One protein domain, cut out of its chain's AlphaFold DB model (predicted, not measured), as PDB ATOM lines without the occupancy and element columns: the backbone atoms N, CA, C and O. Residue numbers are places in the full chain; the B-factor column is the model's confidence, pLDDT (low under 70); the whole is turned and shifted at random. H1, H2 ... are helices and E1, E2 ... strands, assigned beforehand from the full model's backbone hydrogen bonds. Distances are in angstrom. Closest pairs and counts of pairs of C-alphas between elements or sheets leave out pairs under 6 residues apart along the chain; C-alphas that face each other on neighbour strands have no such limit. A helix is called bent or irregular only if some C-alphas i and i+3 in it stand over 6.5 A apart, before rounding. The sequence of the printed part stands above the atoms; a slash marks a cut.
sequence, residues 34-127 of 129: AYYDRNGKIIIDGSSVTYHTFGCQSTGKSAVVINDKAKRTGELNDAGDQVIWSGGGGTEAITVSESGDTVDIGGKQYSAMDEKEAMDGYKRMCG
ATOM      1  N   ALA A  34      40.843 -45.844  40.925       95.94
ATOM      2  CA  ALA A  34      42.009 -46.640  41.261       95.94
ATOM      3  C   ALA A  34      43.120 -46.373  40.243       95.94
ATOM      4  O   ALA A  34      42.938 -46.582  39.043       95.94
ATOM      5  N   TYR A  35      44.280 -45.971  40.744       96.81
ATOM      6  CA  TYR A  35      45.461 -45.689  39.943       96.81
ATOM      7  C   TYR A  35      46.625 -46.534  40.440       96.81
ATOM      8  O   TYR A  35      46.715 -46.885  41.617       96.81
ATOM      9  N   TYR A  36      47.538 -46.870  39.545       97.19
ATOM     10  CA  TYR A  36      48.571 -47.858  39.809       97.19
ATOM     11  C   TYR A  36      49.945 -47.296  39.500       97.19
ATOM     12  O   TYR A  36      50.141 -46.587  38.515       97.19
ATOM     13  N   ASP A  37      50.913 -47.641  40.337       95.50
ATOM     14  CA  ASP A  37      52.323 -47.514  40.004       95.50
ATOM     15  C   ASP A  37      52.953 -48.906  39.921       95.50
ATOM     16  O   ASP A  37      52.315 -49.937  40.130       95.50
ATOM     17  N   ARG A  38      54.263 -48.949  39.681       92.50
ATOM     18  CA  ARG A  38      54.994 -50.218  39.636       92.50
ATOM     19  C   ARG A  38      54.989 -50.999  40.961       92.50
ATOM     20  O   ARG A  38      55.514 -52.104  40.974       92.50
ATOM     21  N   ASN A  39      54.543 -50.416  42.078       93.62
ATOM     22  CA  ASN A  39      54.669 -51.006  43.413       93.62
ATOM     23  C   ASN A  39      53.322 -51.200  44.121       93.62
ATOM     24  O   ASN A  39      53.316 -51.743  45.230       93.62
ATOM     25  N   GLY A  40      52.206 -50.740  43.560       96.00
ATOM     26  CA  GLY A  40      50.952 -50.698  44.288       96.00
ATOM     27  C   GLY A  40      49.810 -49.968  43.596       96.00
ATOM     28  O   GLY A  40      49.873 -49.578  42.433       96.00
ATOM     29  N   LYS A  41      48.748 -49.801  44.381       97.06
ATOM     30  CA  LYS A  41      47.472 -49.191  44.019       97.06
ATOM     31  C   LYS A  41      47.197 -48.015  44.945       97.06
ATOM     32  O   LYS A  41      47.274 -48.170  46.164       97.06
ATOM     33  N   ILE A  42      46.851 -46.870  44.380       97.06
ATOM     34  CA  ILE A  42      46.250 -45.750  45.093       97.06
ATOM     35  C   ILE A  42      44.760 -45.692  44.750       97.06
ATOM     36  O   ILE A  42      44.380 -45.900  43.600       97.06
ATOM     37  N   ILE A  43      43.919 -45.477  45.754       96.88
ATOM     38  CA  ILE A  43      42.472 -45.323  45.605       96.88
ATOM     39  C   ILE A  43      42.117 -43.935  46.116       96.88
ATOM     40  O   ILE A  43      42.493 -43.596  47.243       96.88
ATOM     41  N   ILE A  44      41.409 -43.170  45.292       96.06
ATOM     42  CA  ILE A  44      40.799 -41.893  45.656       96.06
ATOM     43  C   ILE A  44      39.283 -42.107  45.651       96.06
ATOM     44  O   ILE A  44      38.745 -42.624  44.672       96.06
ATOM     45  N   ASP A  45      38.627 -41.784  46.763       95.12
ATOM     46  CA  ASP A  45      37.177 -41.912  46.957       95.12
ATOM     47  C   ASP A  45      36.667 -40.688  47.728       95.12
ATOM     48  O   ASP A  45      36.845 -40.572  48.949       95.12
ATOM     49  N   GLY A  46      36.122 -39.717  46.995       93.44
ATOM     50  CA  GLY A  46      35.804 -38.396  47.514       93.44
ATOM     51  C   GLY A  46      37.070 -37.690  47.992       93.44
ATOM     52  O   GLY A  46      37.987 -37.428  47.218       93.44
ATOM     53  N   SER A  47      37.138 -37.375  49.288       94.69
ATOM     54  CA  SER A  47      38.352 -36.823  49.896       94.69
ATOM     55  C   SER A  47      39.318 -37.892  50.402       94.69
ATOM     56  O   SER A  47      40.445 -37.555  50.734       94.69
ATOM     57  N   SER A  48      38.933 -39.166  50.485       96.69
ATOM     58  CA  SER A  48      39.783 -40.212  51.062       96.69
ATOM     59  C   SER A  48      40.828 -40.699  50.061       96.69
ATOM     60  O   SER A  48      40.505 -41.000  48.914       96.69
ATOM     61  N   VAL A  49      42.079 -40.841  50.507       97.25
ATOM     62  CA  VAL A  49      43.190 -41.368  49.706       97.25
ATOM     63  C   VAL A  49      43.833 -42.543  50.433       97.25
ATOM     64  O   VAL A  49      44.320 -42.416  51.557       97.25
ATOM     65  N   THR A  50      43.898 -43.706  49.789       97.75
ATOM     66  CA  THR A  50      44.537 -44.903  50.363       97.75
ATOM     67  C   THR A  50      45.550 -45.501  49.403       97.75
ATOM     68  O   THR A  50      45.288 -45.646  48.216       97.75
ATOM     69  N   TYR A  51      46.729 -45.862  49.909       97.12
ATOM     70  CA  TYR A  51      47.774 -46.520  49.127       97.12
ATOM     71  C   TYR A  51      48.047 -47.922  49.662       97.12
ATOM     72  O   TYR A  51      48.422 -48.098  50.825       97.12
ATOM     73  N   HIS A  52      47.925 -48.912  48.787       97.56
ATOM     74  CA  HIS A  52      48.210 -50.319  49.026       97.56
ATOM     75  C   HIS A  52      49.412 -50.747  48.194       97.56
ATOM     76  O   HIS A  52      49.526 -50.392  47.027       97.56
ATOM     77  N   THR A  53      50.309 -51.542  48.769       96.25
ATOM     78  CA  THR A  53      51.431 -52.107  48.009       96.25
ATOM     79  C   THR A  53      51.043 -53.441  47.396       96.25
ATOM     80  O   THR A  53      50.323 -54.228  48.017       96.25
ATOM     81  N   PHE A  54      51.614 -53.746  46.241       94.75
ATOM     82  CA  PHE A  54      51.689 -55.113  45.760       94.75
ATOM     83  C   PHE A  54      52.594 -55.955  46.666       94.75
ATOM     84  O   PHE A  54      53.498 -55.456  47.343       94.75
ATOM     85  N   GLY A  55      52.316 -57.248  46.700       92.12
ATOM     86  CA  GLY A  55      53.028 -58.246  47.477       92.12
ATOM     87  C   GLY A  55      53.011 -59.592  46.767       92.12
ATOM     88  O   GLY A  55      52.349 -59.770  45.746       92.12
ATOM     89  N   CYS A  56      53.753 -60.543  47.321       90.31
ATOM     90  CA  CYS A  56      53.774 -61.917  46.843       90.31
ATOM     91  C   CYS A  56      53.054 -62.807  47.847       90.31
ATOM     92  O   CYS A  56      53.306 -62.728  49.051       90.31
ATOM     93  N   GLN A  57      52.172 -63.670  47.358       87.31
ATOM     94  CA  GLN A  57      51.471 -64.629  48.191       87.31
ATOM     95  C   GLN A  57      52.459 -65.663  48.751       87.31
ATOM     96  O   GLN A  57      53.159 -66.344  48.002       87.31
ATOM     97  N   SER A  58      52.495 -65.818  50.076       76.31
ATOM     98  CA  SER A  58      53.423 -66.741  50.755       76.31
ATOM     99  C   SER A  58      53.053 -68.223  50.607       76.31
ATOM    100  O   SER A  58      53.830 -69.100  50.975       76.31
ATOM    101  N   THR A  59      51.859 -68.540  50.102       71.62
ATOM    102  CA  THR A  59      51.309 -69.903  50.085       71.62
ATOM    103  C   THR A  59      51.586 -70.622  48.765       71.62
ATOM    104  O   THR A  59      50.664 -70.839  47.983       71.62
ATOM    105  N   GLY A  60      52.845 -70.997  48.508       61.06
ATOM    106  CA  GLY A  60      53.279 -72.014  47.522       61.06
ATOM    107  C   GLY A  60      53.019 -71.745  46.028       61.06
ATOM    108  O   GLY A  60      53.681 -72.327  45.176       61.06
ATOM    109  N   LYS A  61      52.088 -70.856  45.697       66.31
ATOM    110  CA  LYS A  61      51.850 -70.283  44.379       66.31
ATOM    111  C   LYS A  61      52.254 -68.829  44.524       66.31
ATOM    112  O   LYS A  61      51.559 -68.093  45.212       66.31
ATOM    113  N   SER A  62      53.386 -68.434  43.951       74.00
ATOM    114  CA  SER A  62      53.964 -67.095  44.125       74.00
ATOM    115  C   SER A  62      53.158 -65.991  43.420       74.00
ATOM    116  O   SER A  62      53.717 -65.226  42.647       74.00
ATOM    117  N   ALA A  63      51.836 -65.946  43.590       86.19
ATOM    118  CA  ALA A  63      50.960 -64.982  42.941       86.19
ATOM    119  C   ALA A  63      51.225 -63.569  43.458       86.19
ATOM    120  O   ALA A  63      51.476 -63.371  44.648       86.19
ATOM    121  N   VAL A  64      51.136 -62.592  42.560       91.19
ATOM    122  CA  VAL A  64      51.041 -61.189  42.958       91.19
ATOM    123  C   VAL A  64      49.698 -60.988  43.652       91.19
ATOM    124  O   VAL A  64      48.679 -61.497  43.188       91.19
ATOM    125  N   VAL A  65      49.701 -60.254  44.757       93.19
ATOM    126  CA  VAL A  65      48.507 -59.837  45.501       93.19
ATOM    127  C   VAL A  65      48.601 -58.350  45.820       93.19
ATOM    128  O   VAL A  65      49.699 -57.805  45.924       93.19
ATOM    129  N   ILE A  66      47.463 -57.689  46.006       94.06
ATOM    130  CA  ILE A  66      47.418 -56.384  46.671       94.06
ATOM    131  C   ILE A  66      47.353 -56.654  48.172       94.06
ATOM    132  O   ILE A  66      46.546 -57.463  48.620       94.06
ATOM    133  N   ASN A  67      48.202 -56.001  48.962       93.00
ATOM    134  CA  ASN A  67      48.138 -56.143  50.410       93.00
ATOM    135  C   ASN A  67      46.862 -55.474  50.944       93.00
ATOM    136  O   ASN A  67      46.696 -54.260  50.808       93.00
ATOM    137  N   ASP A  68      46.007 -56.249  51.616       89.19
ATOM    138  CA  ASP A  68      44.722 -55.774  52.159       89.19
ATOM    139  C   ASP A  68      44.880 -54.589  53.120       89.19
ATOM    140  O   ASP A  68      44.029 -53.706  53.207       89.19
ATOM    141  N   LYS A  69      46.004 -54.537  53.843       92.50
ATOM    142  CA  LYS A  69      46.318 -53.418  54.724       92.50
ATOM    143  C   LYS A  69      46.921 -52.265  53.926       92.50
ATOM    144  O   LYS A  69      48.020 -52.396  53.383       92.50
ATOM    145  N   ALA A  70      46.253 -51.114  53.961       95.44
ATOM    146  CA  ALA A  70      46.792 -49.872  53.423       95.44
ATOM    147  C   ALA A  70      48.158 -49.557  54.057       95.44
ATOM    148  O   ALA A  70      48.345 -49.602  55.278       95.44
ATOM    149  N   LYS A  71      49.132 -49.242  53.205       95.50
ATOM    150  CA  LYS A  71      50.476 -48.822  53.600       95.50
ATOM    151  C   LYS A  71      50.494 -47.357  54.035       95.50
ATOM    152  O   LYS A  71      51.251 -47.021  54.945       95.50
ATOM    153  N   ARG A  72      49.693 -46.511  53.383       95.81
ATOM    154  CA  ARG A  72      49.449 -45.107  53.752       95.81
ATOM    155  C   ARG A  72      47.970 -44.783  53.546       95.81
ATOM    156  O   ARG A  72      47.337 -45.342  52.655       95.81
ATOM    157  N   THR A  73      47.460 -43.865  54.353       97.69
ATOM    158  CA  THR A  73      46.128 -43.263  54.220       97.69
ATOM    159  C   THR A  73      46.276 -41.756  54.348       97.69
ATOM    160  O   THR A  73      47.198 -41.293  55.024       97.69
ATOM    161  N   GLY A  74      45.407 -40.994  53.708       97.31
ATOM    162  CA  GLY A  74      45.399 -39.541  53.739       97.31
ATOM    163  C   GLY A  74      44.073 -38.995  53.236       97.31
ATOM    164  O   GLY A  74      43.174 -39.765  52.900       97.31
ATOM    165  N   GLU A  75      43.973 -37.675  53.191       97.12
ATOM    166  CA  GLU A  75      42.788 -36.973  52.707       97.12
ATOM    167  C   GLU A  75      43.183 -35.839  51.760       97.12
ATOM    168  O   GLU A  75      44.215 -35.196  51.957       97.12
ATOM    169  N   LEU A  76      42.373 -35.590  50.735       95.62
ATOM    170  CA  LEU A  76      42.462 -34.382  49.928       95.62
ATOM    171  C   LEU A  76      42.068 -33.167  50.771       95.62
ATOM    172  O   LEU A  76      41.147 -33.237  51.586       95.62
ATOM    173  N   ASN A  77      42.757 -32.047  50.566       94.06
ATOM    174  CA  ASN A  77      42.329 -30.766  51.121       94.06
ATOM    175  C   ASN A  77      41.059 -30.246  50.415       94.06
ATOM    176  O   ASN A  77      40.666 -30.743  49.362       94.06
ATOM    177  N   ASP A  78      40.453 -29.187  50.958       91.69
ATOM    178  CA  ASP A  78      39.224 -28.590  50.403       91.69
ATOM    179  C   ASP A  78      39.371 -28.110  48.947       91.69
ATOM    180  O   ASP A  78      38.386 -28.022  48.217       91.69
ATOM    181  N   ALA A  79      40.595 -27.780  48.525       91.88
ATOM    182  CA  ALA A  79      40.896 -27.357  47.159       91.88
ATOM    183  C   ALA A  79      41.092 -28.535  46.184       91.88
ATOM    184  O   ALA A  79      41.091 -28.316  44.975       91.88
ATOM    185  N   GLY A  80      41.271 -29.762  46.685       90.94
ATOM    186  CA  GLY A  80      41.546 -30.953  45.882       90.94
ATOM    187  C   GLY A  80      42.938 -30.991  45.238       90.94
ATOM    188  O   GLY A  80      43.169 -31.821  44.364       90.94
ATOM    189  N   ASP A  81      43.863 -30.115  45.642       93.62
ATOM    190  CA  ASP A  81      45.197 -29.960  45.038       93.62
ATOM    191  C   ASP A  81      46.342 -30.480  45.926       93.62
ATOM    192  O   ASP A  81      47.512 -30.488  45.526       93.62
ATOM    193  N   GLN A  82      46.021 -30.965  47.129       96.50
ATOM    194  CA  GLN A  82      46.981 -31.581  48.042       96.50
ATOM    195  C   GLN A  82      46.405 -32.814  48.732       96.50
ATOM    196  O   GLN A  82      45.252 -32.813  49.151       96.50
ATOM    197  N   VAL A  83      47.250 -33.825  48.944       97.12
ATOM    198  CA  VAL A  83      46.996 -34.963  49.833       97.12
ATOM    199  C   VAL A  83      47.692 -34.717  51.169       97.12
ATOM    200  O   VAL A  83      48.909 -34.532  51.231       97.12
ATOM    201  N   ILE A  84      46.930 -34.756  52.254       97.25
ATOM    202  CA  ILE A  84      47.411 -34.676  53.631       97.25
ATOM    203  C   ILE A  84      47.473 -36.100  54.186       97.25
ATOM    204  O   ILE A  84      46.453 -36.727  54.471       97.25
ATOM    205  N   TRP A  85      48.678 -36.641  54.339       97.19
ATOM    206  CA  TRP A  85      48.864 -38.018  54.786       97.19
ATOM    207  C   TRP A  85      48.670 -38.165  56.300       97.19
ATOM    208  O   TRP A  85      49.286 -37.462  57.108       97.19
ATOM    209  N   SER A  86      47.874 -39.155  56.702       95.69
ATOM    210  CA  SER A  86      47.657 -39.512  58.103       95.69
ATOM    211  C   SER A  86      48.954 -39.986  58.776       95.69
ATOM    212  O   SER A  86      49.871 -40.504  58.137       95.69
ATOM    213  N   GLY A  87      49.027 -39.846  60.104       90.38
ATOM    214  CA  GLY A  87      50.153 -40.362  60.896       90.38
ATOM    215  C   GLY A  87      51.457 -39.567  60.759       90.38
ATOM    216  O   GLY A  87      52.525 -40.119  61.009       90.38
ATOM    217  N   GLY A  88      51.383 -38.290  60.367       85.56
ATOM    218  CA  GLY A  88      52.551 -37.409  60.246       85.56
ATOM    219  C   GLY A  88      53.314 -37.552  58.928       85.56
ATOM    220  O   GLY A  88      54.479 -37.174  58.857       85.56
ATOM    221  N   GLY A  89      52.676 -38.090  57.883       83.62
ATOM    222  CA  GLY A  89      53.291 -38.299  56.569       83.62
ATOM    223  C   GLY A  89      53.497 -37.031  55.730       83.62
ATOM    224  O   GLY A  89      53.973 -37.148  54.605       83.62
ATOM    225  N   GLY A  90      53.142 -35.856  56.257       93.69
ATOM    226  CA  GLY A  90      53.247 -34.574  55.565       93.69
ATOM    227  C   GLY A  90      52.131 -34.331  54.549       93.69
ATOM    228  O   GLY A  90      51.168 -35.094  54.457       93.69
ATOM    229  N   THR A  91      52.289 -33.248  53.795       96.75
ATOM    230  CA  THR A  91      51.377 -32.833  52.730       96.75
ATOM    231  C   THR A  91      52.115 -32.901  51.400       96.75
ATOM    232  O   THR A  91      53.232 -32.398  51.288       96.75
ATOM    233  N   GLU A  92      51.501 -33.523  50.401       97.19
ATOM    234  CA  GLU A  92      52.054 -33.684  49.056       97.19
ATOM    235  C   GLU A  92      51.074 -33.076  48.042       97.19
ATOM    236  O   GLU A  92      49.865 -33.244  48.176       97.19
ATOM    237  N   ALA A  93      51.575 -32.349  47.041       96.50
ATOM    238  CA  ALA A  93      50.729 -31.834  45.964       96.50
ATOM    239  C   ALA A  93      50.187 -32.992  45.115       96.50
ATOM    240  O   ALA A  93      50.909 -33.970  44.904       96.50
ATOM    241  N   ILE A  94      48.957 -32.854  44.619       95.50
ATOM    242  CA  ILE A  94      48.351 -33.764  43.648       95.50
ATOM    243  C   ILE A  94      48.042 -33.015  42.354       95.50
ATOM    244  O   ILE A  94      47.570 -31.880  42.370       95.50
ATOM    245  N   THR A  95      48.319 -33.647  41.219       94.12
ATOM    246  CA  THR A  95      47.919 -33.146  39.901       94.12
ATOM    247  C   THR A  95      47.360 -34.278  39.062       94.12
ATOM    248  O   THR A  95      47.742 -35.433  39.241       94.12
ATOM    249  N   VAL A  96      46.462 -33.943  38.139       90.88
ATOM    250  CA  VAL A  96      45.855 -34.906  37.216       90.88
ATOM    251  C   VAL A  96      46.121 -34.473  35.791       90.88
ATOM    252  O   VAL A  96      46.072 -33.283  35.473       90.88
ATOM    253  N   SER A  97      46.461 -35.437  34.939       90.06
ATOM    254  CA  SER A  97      46.651 -35.178  33.515       90.06
ATOM    255  C   SER A  97      45.362 -34.688  32.871       90.06
ATOM    256  O   SER A  97      44.277 -35.086  33.273       90.06
ATOM    257  N   GLU A  98      45.481 -33.921  31.791       86.00
ATOM    258  CA  GLU A  98      44.328 -33.414  31.036       86.00
ATOM    259  C   GLU A  98      43.352 -34.520  30.591       86.00
ATOM    260  O   GLU A  98      42.150 -34.289  30.540       86.00
ATOM    261  N   SER A  99      43.846 -35.737  30.320       86.56
ATOM    262  CA  SER A  99      42.998 -36.883  29.962       86.56
ATOM    263  C   SER A  99      42.333 -37.591  31.150       86.56
ATOM    264  O   SER A  99      41.486 -38.446  30.930       86.56
ATOM    265  N   GLY A 100      42.716 -37.280  32.393       85.88
ATOM    266  CA  GLY A 100      42.265 -37.992  33.596       85.88
ATOM    267  C   GLY A 100      42.952 -39.341  33.852       85.88
ATOM    268  O   GLY A 100      42.792 -39.916  34.923       85.88
ATOM    269  N   ASP A 101      43.768 -39.840  32.921       91.94
ATOM    270  CA  ASP A 101      44.322 -41.200  33.020       91.94
ATOM    271  C   ASP A 101      45.519 -41.317  33.968       91.94
ATOM    272  O   ASP A 101      45.997 -42.419  34.235       91.94
ATOM    273  N   THR A 102      46.065 -40.203  34.454       94.19
ATOM    274  CA  THR A 102      47.201 -40.223  35.373       94.19
ATOM    275  C   THR A 102      47.058 -39.197  36.480       94.19
ATOM    276  O   THR A 102      46.599 -38.076  36.263       94.19
ATOM    277  N   VAL A 103      47.513 -39.596  37.661       95.56
ATOM    278  CA  VAL A 103      47.587 -38.777  38.865       95.56
ATOM    279  C   VAL A 103      49.043 -38.733  39.304       95.56
ATOM    280  O   VAL A 103      49.678 -39.778  39.434       95.56
ATOM    281  N   ASP A 104      49.585 -37.550  39.556       96.56
ATOM    282  CA  ASP A 104      50.874 -37.381  40.223       96.56
ATOM    283  C   ASP A 104      50.637 -36.914  41.656       96.56
ATOM    284  O   ASP A 104      49.936 -35.928  41.861       96.56
ATOM    285  N   ILE A 105      51.208 -37.620  42.635       96.06
ATOM    286  CA  ILE A 105      51.207 -37.206  44.041       96.06
ATOM    287  C   ILE A 105      52.652 -37.132  44.520       96.06
ATOM    288  O   ILE A 105      53.364 -38.140  44.533       96.06
ATOM    289  N   GLY A 106      53.092 -35.937  44.917       93.62
ATOM    290  CA  GLY A 106      54.438 -35.723  45.450       93.62
ATOM    291  C   GLY A 106      55.569 -36.033  44.458       93.62
ATOM    292  O   GLY A 106      56.652 -36.438  44.884       93.62
ATOM    293  N   GLY A 107      55.335 -35.876  43.150       93.19
ATOM    294  CA  GLY A 107      56.291 -36.202  42.084       93.19
ATOM    295  C   GLY A 107      56.302 -37.681  41.695       93.19
ATOM    296  O   GLY A 107      57.243 -38.145  41.043       93.19
ATOM    297  N   LYS A 108      55.308 -38.450  42.151       95.19
ATOM    298  CA  LYS A 108      55.144 -39.862  41.823       95.19
ATOM    299  C   LYS A 108      53.860 -40.059  41.031       95.19
ATOM    300  O   LYS A 108      52.768 -39.844  41.548       95.19
ATOM    301  N   GLN A 109      54.020 -40.563  39.815       96.81
ATOM    302  CA  GLN A 109      52.925 -40.815  38.891       96.81
ATOM    303  C   GLN A 109      52.258 -42.178  39.130       96.81
ATOM    304  O   GLN A 109      52.927 -43.196  39.343       96.81
ATOM    305  N   TYR A 110      50.935 -42.180  39.028       96.94
ATOM    306  CA  TYR A 110      50.038 -43.325  39.065       96.94
ATOM    307  C   TYR A 110      49.143 -43.269  37.826       96.94
ATOM    308  O   TYR A 110      48.710 -42.193  37.424       96.94
ATOM    309  N   SER A 111      48.882 -44.409  37.195       96.94
ATOM    310  CA  SER A 111      48.083 -44.498  35.966       96.94
ATOM    311  C   SER A 111      46.786 -45.257  36.207       96.94
ATOM    312  O   SER A 111      46.789 -46.277  36.896       96.94
ATOM    313  N   ALA A 112      45.692 -44.786  35.625       95.69
ATOM    314  CA  ALA A 112      44.458 -45.539  35.507       95.69
ATOM    315  C   ALA A 112      44.700 -46.704  34.540       95.69
ATOM    316  O   ALA A 112      45.119 -46.512  33.399       95.69
ATOM    317  N   MET A 113      44.495 -47.927  35.017       94.75
ATOM    318  CA  MET A 113      44.628 -49.146  34.220       94.75
ATOM    319  C   MET A 113      43.867 -50.293  34.874       94.75
ATOM    320  O   MET A 113      43.409 -50.187  36.013       94.75
ATOM    321  N   ASP A 114      43.735 -51.398  34.149       94.62
ATOM    322  CA  ASP A 114      43.159 -52.615  34.701       94.62
ATOM    323  C   ASP A 114      44.042 -53.182  35.833       94.62
ATOM    324  O   ASP A 114      45.271 -53.220  35.740       94.62
ATOM    325  N   GLU A 115      43.413 -53.637  36.921       94.56
ATOM    326  CA  GLU A 115      44.128 -54.142  38.102       94.56
ATOM    327  C   GLU A 115      45.001 -55.357  37.761       94.56
ATOM    328  O   GLU A 115      46.131 -55.479  38.241       94.56
ATOM    329  N   LYS A 116      44.502 -56.252  36.898       92.75
ATOM    330  CA  LYS A 116      45.248 -57.437  36.474       92.75
ATOM    331  C   LYS A 116      46.443 -57.024  35.623       92.75
ATOM    332  O   LYS A 116      47.520 -57.573  35.822       92.75
ATOM    333  N   GLU A 117      46.285 -56.054  34.725       94.19
ATOM    334  CA  GLU A 117      47.406 -55.492  33.959       94.19
ATOM    335  C   GLU A 117      48.486 -54.900  34.879       94.19
ATOM    336  O   GLU A 117      49.669 -55.233  34.746       94.19
ATOM    337  N   ALA A 118      48.088 -54.101  35.872       93.38
ATOM    338  CA  ALA A 118      49.013 -53.518  36.841       93.38
ATOM    339  C   ALA A 118      49.786 -54.594  37.627       93.38
ATOM    340  O   ALA A 118      51.012 -54.532  37.772       93.38
ATOM    341  N   MET A 119      49.079 -55.621  38.104       92.44
ATOM    342  CA  MET A 119      49.672 -56.739  38.843       92.44
ATOM    343  C   MET A 119      50.556 -57.625  37.959       92.44
ATOM    344  O   MET A 119      51.582 -58.133  38.421       92.44
ATOM    345  N   ASP A 120      50.204 -57.791  36.685       91.00
ATOM    346  CA  ASP A 120      51.000 -58.528  35.707       91.00
ATOM    347  C   ASP A 120      52.392 -57.896  35.537       91.00
ATOM    348  O   ASP A 120      53.391 -58.618  35.460       91.00
ATOM    349  N   GLY A 121      52.486 -56.563  35.613       85.50
ATOM    350  CA  GLY A 121      53.759 -55.836  35.655       85.50
ATOM    351  C   GLY A 121      54.659 -56.200  36.849       85.50
ATOM    352  O   GLY A 121      55.888 -56.145  36.734       85.50
ATOM    353  N   TYR A 122      54.076 -56.635  37.973       87.19
ATOM    354  CA  TYR A 122      54.783 -56.976  39.216       87.19
ATOM    355  C   TYR A 122      55.214 -58.455  39.303       87.19
ATOM    356  O   TYR A 122      56.058 -58.805  40.129       87.19
ATOM    357  N   LYS A 123      54.700 -59.340  38.432       86.56
ATOM    358  CA  LYS A 123      54.916 -60.808  38.476       86.56
ATOM    359  C   LYS A 123      56.371 -61.244  38.631       86.56
ATOM    360  O   LYS A 123      56.670 -62.132  39.433       86.56
ATOM    361  N   ARG A 124      57.284 -60.567  37.931       83.62
ATOM    362  CA  ARG A 124      58.726 -60.863  37.972       83.62
ATOM    363  C   ARG A 124      59.320 -60.727  39.377       83.62
ATOM    364  O   ARG A 124      60.225 -61.481  39.720       83.62
ATOM    365  N   MET A 125      58.793 -59.830  40.215       84.12
ATOM    366  CA  MET A 125      59.246 -59.679  41.606       84.12
ATOM    367  C   MET A 125      58.798 -60.829  42.510       84.12
ATOM    368  O   MET A 125      59.453 -61.101  43.513       84.12
ATOM    369  N   CYS A 126      57.740 -61.546  42.132       85.69
ATOM    370  CA  CYS A 126      57.295 -62.756  42.817       85.69
ATOM    371  C   CYS A 126      57.879 -64.039  42.210       85.69
ATOM    372  O   CYS A 126      57.452 -65.136  42.560       85.69
ATOM    373  N   GLY A 127      58.857 -63.930  41.302       79.25
ATOM    374  CA  GLY A 127      59.457 -65.087  40.634       79.25
ATOM    375  C   GLY A 127      58.508 -65.795  39.662       79.25
ATOM    376  O   GLY A 127      58.727 -66.963  39.345       79.25
TER     377      GLY A 127
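Overview. This is residues 34 to 127 of the 129 residues of an uncharacterized protein of Actinomadura syzygii (UniProt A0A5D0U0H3). Picture a small barrel of eight strands, closed all the way round, whose longest strand, E3, runs on past its ring neighbours to form a hairpin with the short strand E4. The single helix, H1, packs outside the barrel on E4 and on that end of E3. The printed part has 94 residues, with nine named strands, E1 to E9, followed along the chain by one named helix. Round the ring run E1, E2, E3, E5, E6, E7, E8, E9 and back to E1, all antiparallel; the class is mixed, helices and strands. The whole is compact, with a radius of gyration of the C-alphas of 14.0 A, and spans 46 by 32 by 21 A.

Arrangement. Start at E3, residues 48 to 56, whose pairing is staggered. On one side lies E2, residues 40 to 45, with N 43 and O 50 at 2.8 A; on the other lie E5, residues 72 to 76, with N 49 and O 74 at 2.8 A, and E4, residues 64 to 66, with N 55 and O 65 at 2.8 A. Past E5, find E6, residues 82 to 85, with N 75 and O 84 at 2.9 A, then E7, residues 91 to 96, with N 83 and O 92 at 2.8 A. Next come E8, residues 102 to 105, with N 95 and O 104 at 2.9 A, and E9, residues 108 to 112, with N 110 and O 103 at 2.7 A. E1, residues 34 to 37, closes the ring, with N 36 and O 111 at 2.8 A and, toward E2, N 42 and O 35 at 2.8 A. E1 to E4 form one meander, each strand the antiparallel neighbour of the one before, and E5 to E9 another. H1, residues 115 to 126, is on the barrel and outside it, at a height over the sheet of 6.4 A; it lies over E2, along the strands, at 5 degrees on the local plane. H1 touches E4, the closest C-alphas being those of Val 64 and Lys 123, 5.9 A apart, and E3, at Cys 56 and Cys 126, 5.4 A. In H1, 4 of 8 O i to N i+4 pairs and 8 of 9 O i to N i+3 pairs are within hydrogen-bond range.

Along the chain. Find C-alpha 34 at (42.009, -46.640, 41.261), where E1 begins. E3 runs 26.2 A from C-alpha 48 at (39.783, -40.212, 51.062) to C-alpha 56 at (53.774, -61.917, 46.843). E2 and E7 each measure 16.6 A. H1 measures 16.4 A and ends at C-alpha 126, (57.295, -62.756, 42.817); it is irregular, with C-alphas 121 and 124 at 7.4 A.

Size, cuts and confidence. The two C-alphas farthest apart, those of Gly 60 and Ala 79, are 46.3 A from each other. The printed part has no cut and no long link; E3 to E4, with 7 residues between them, is short and the other links are tight. Look for low confidence at residues 60 to 61, under 70; the mean pLDDT of the printed part is 92.0.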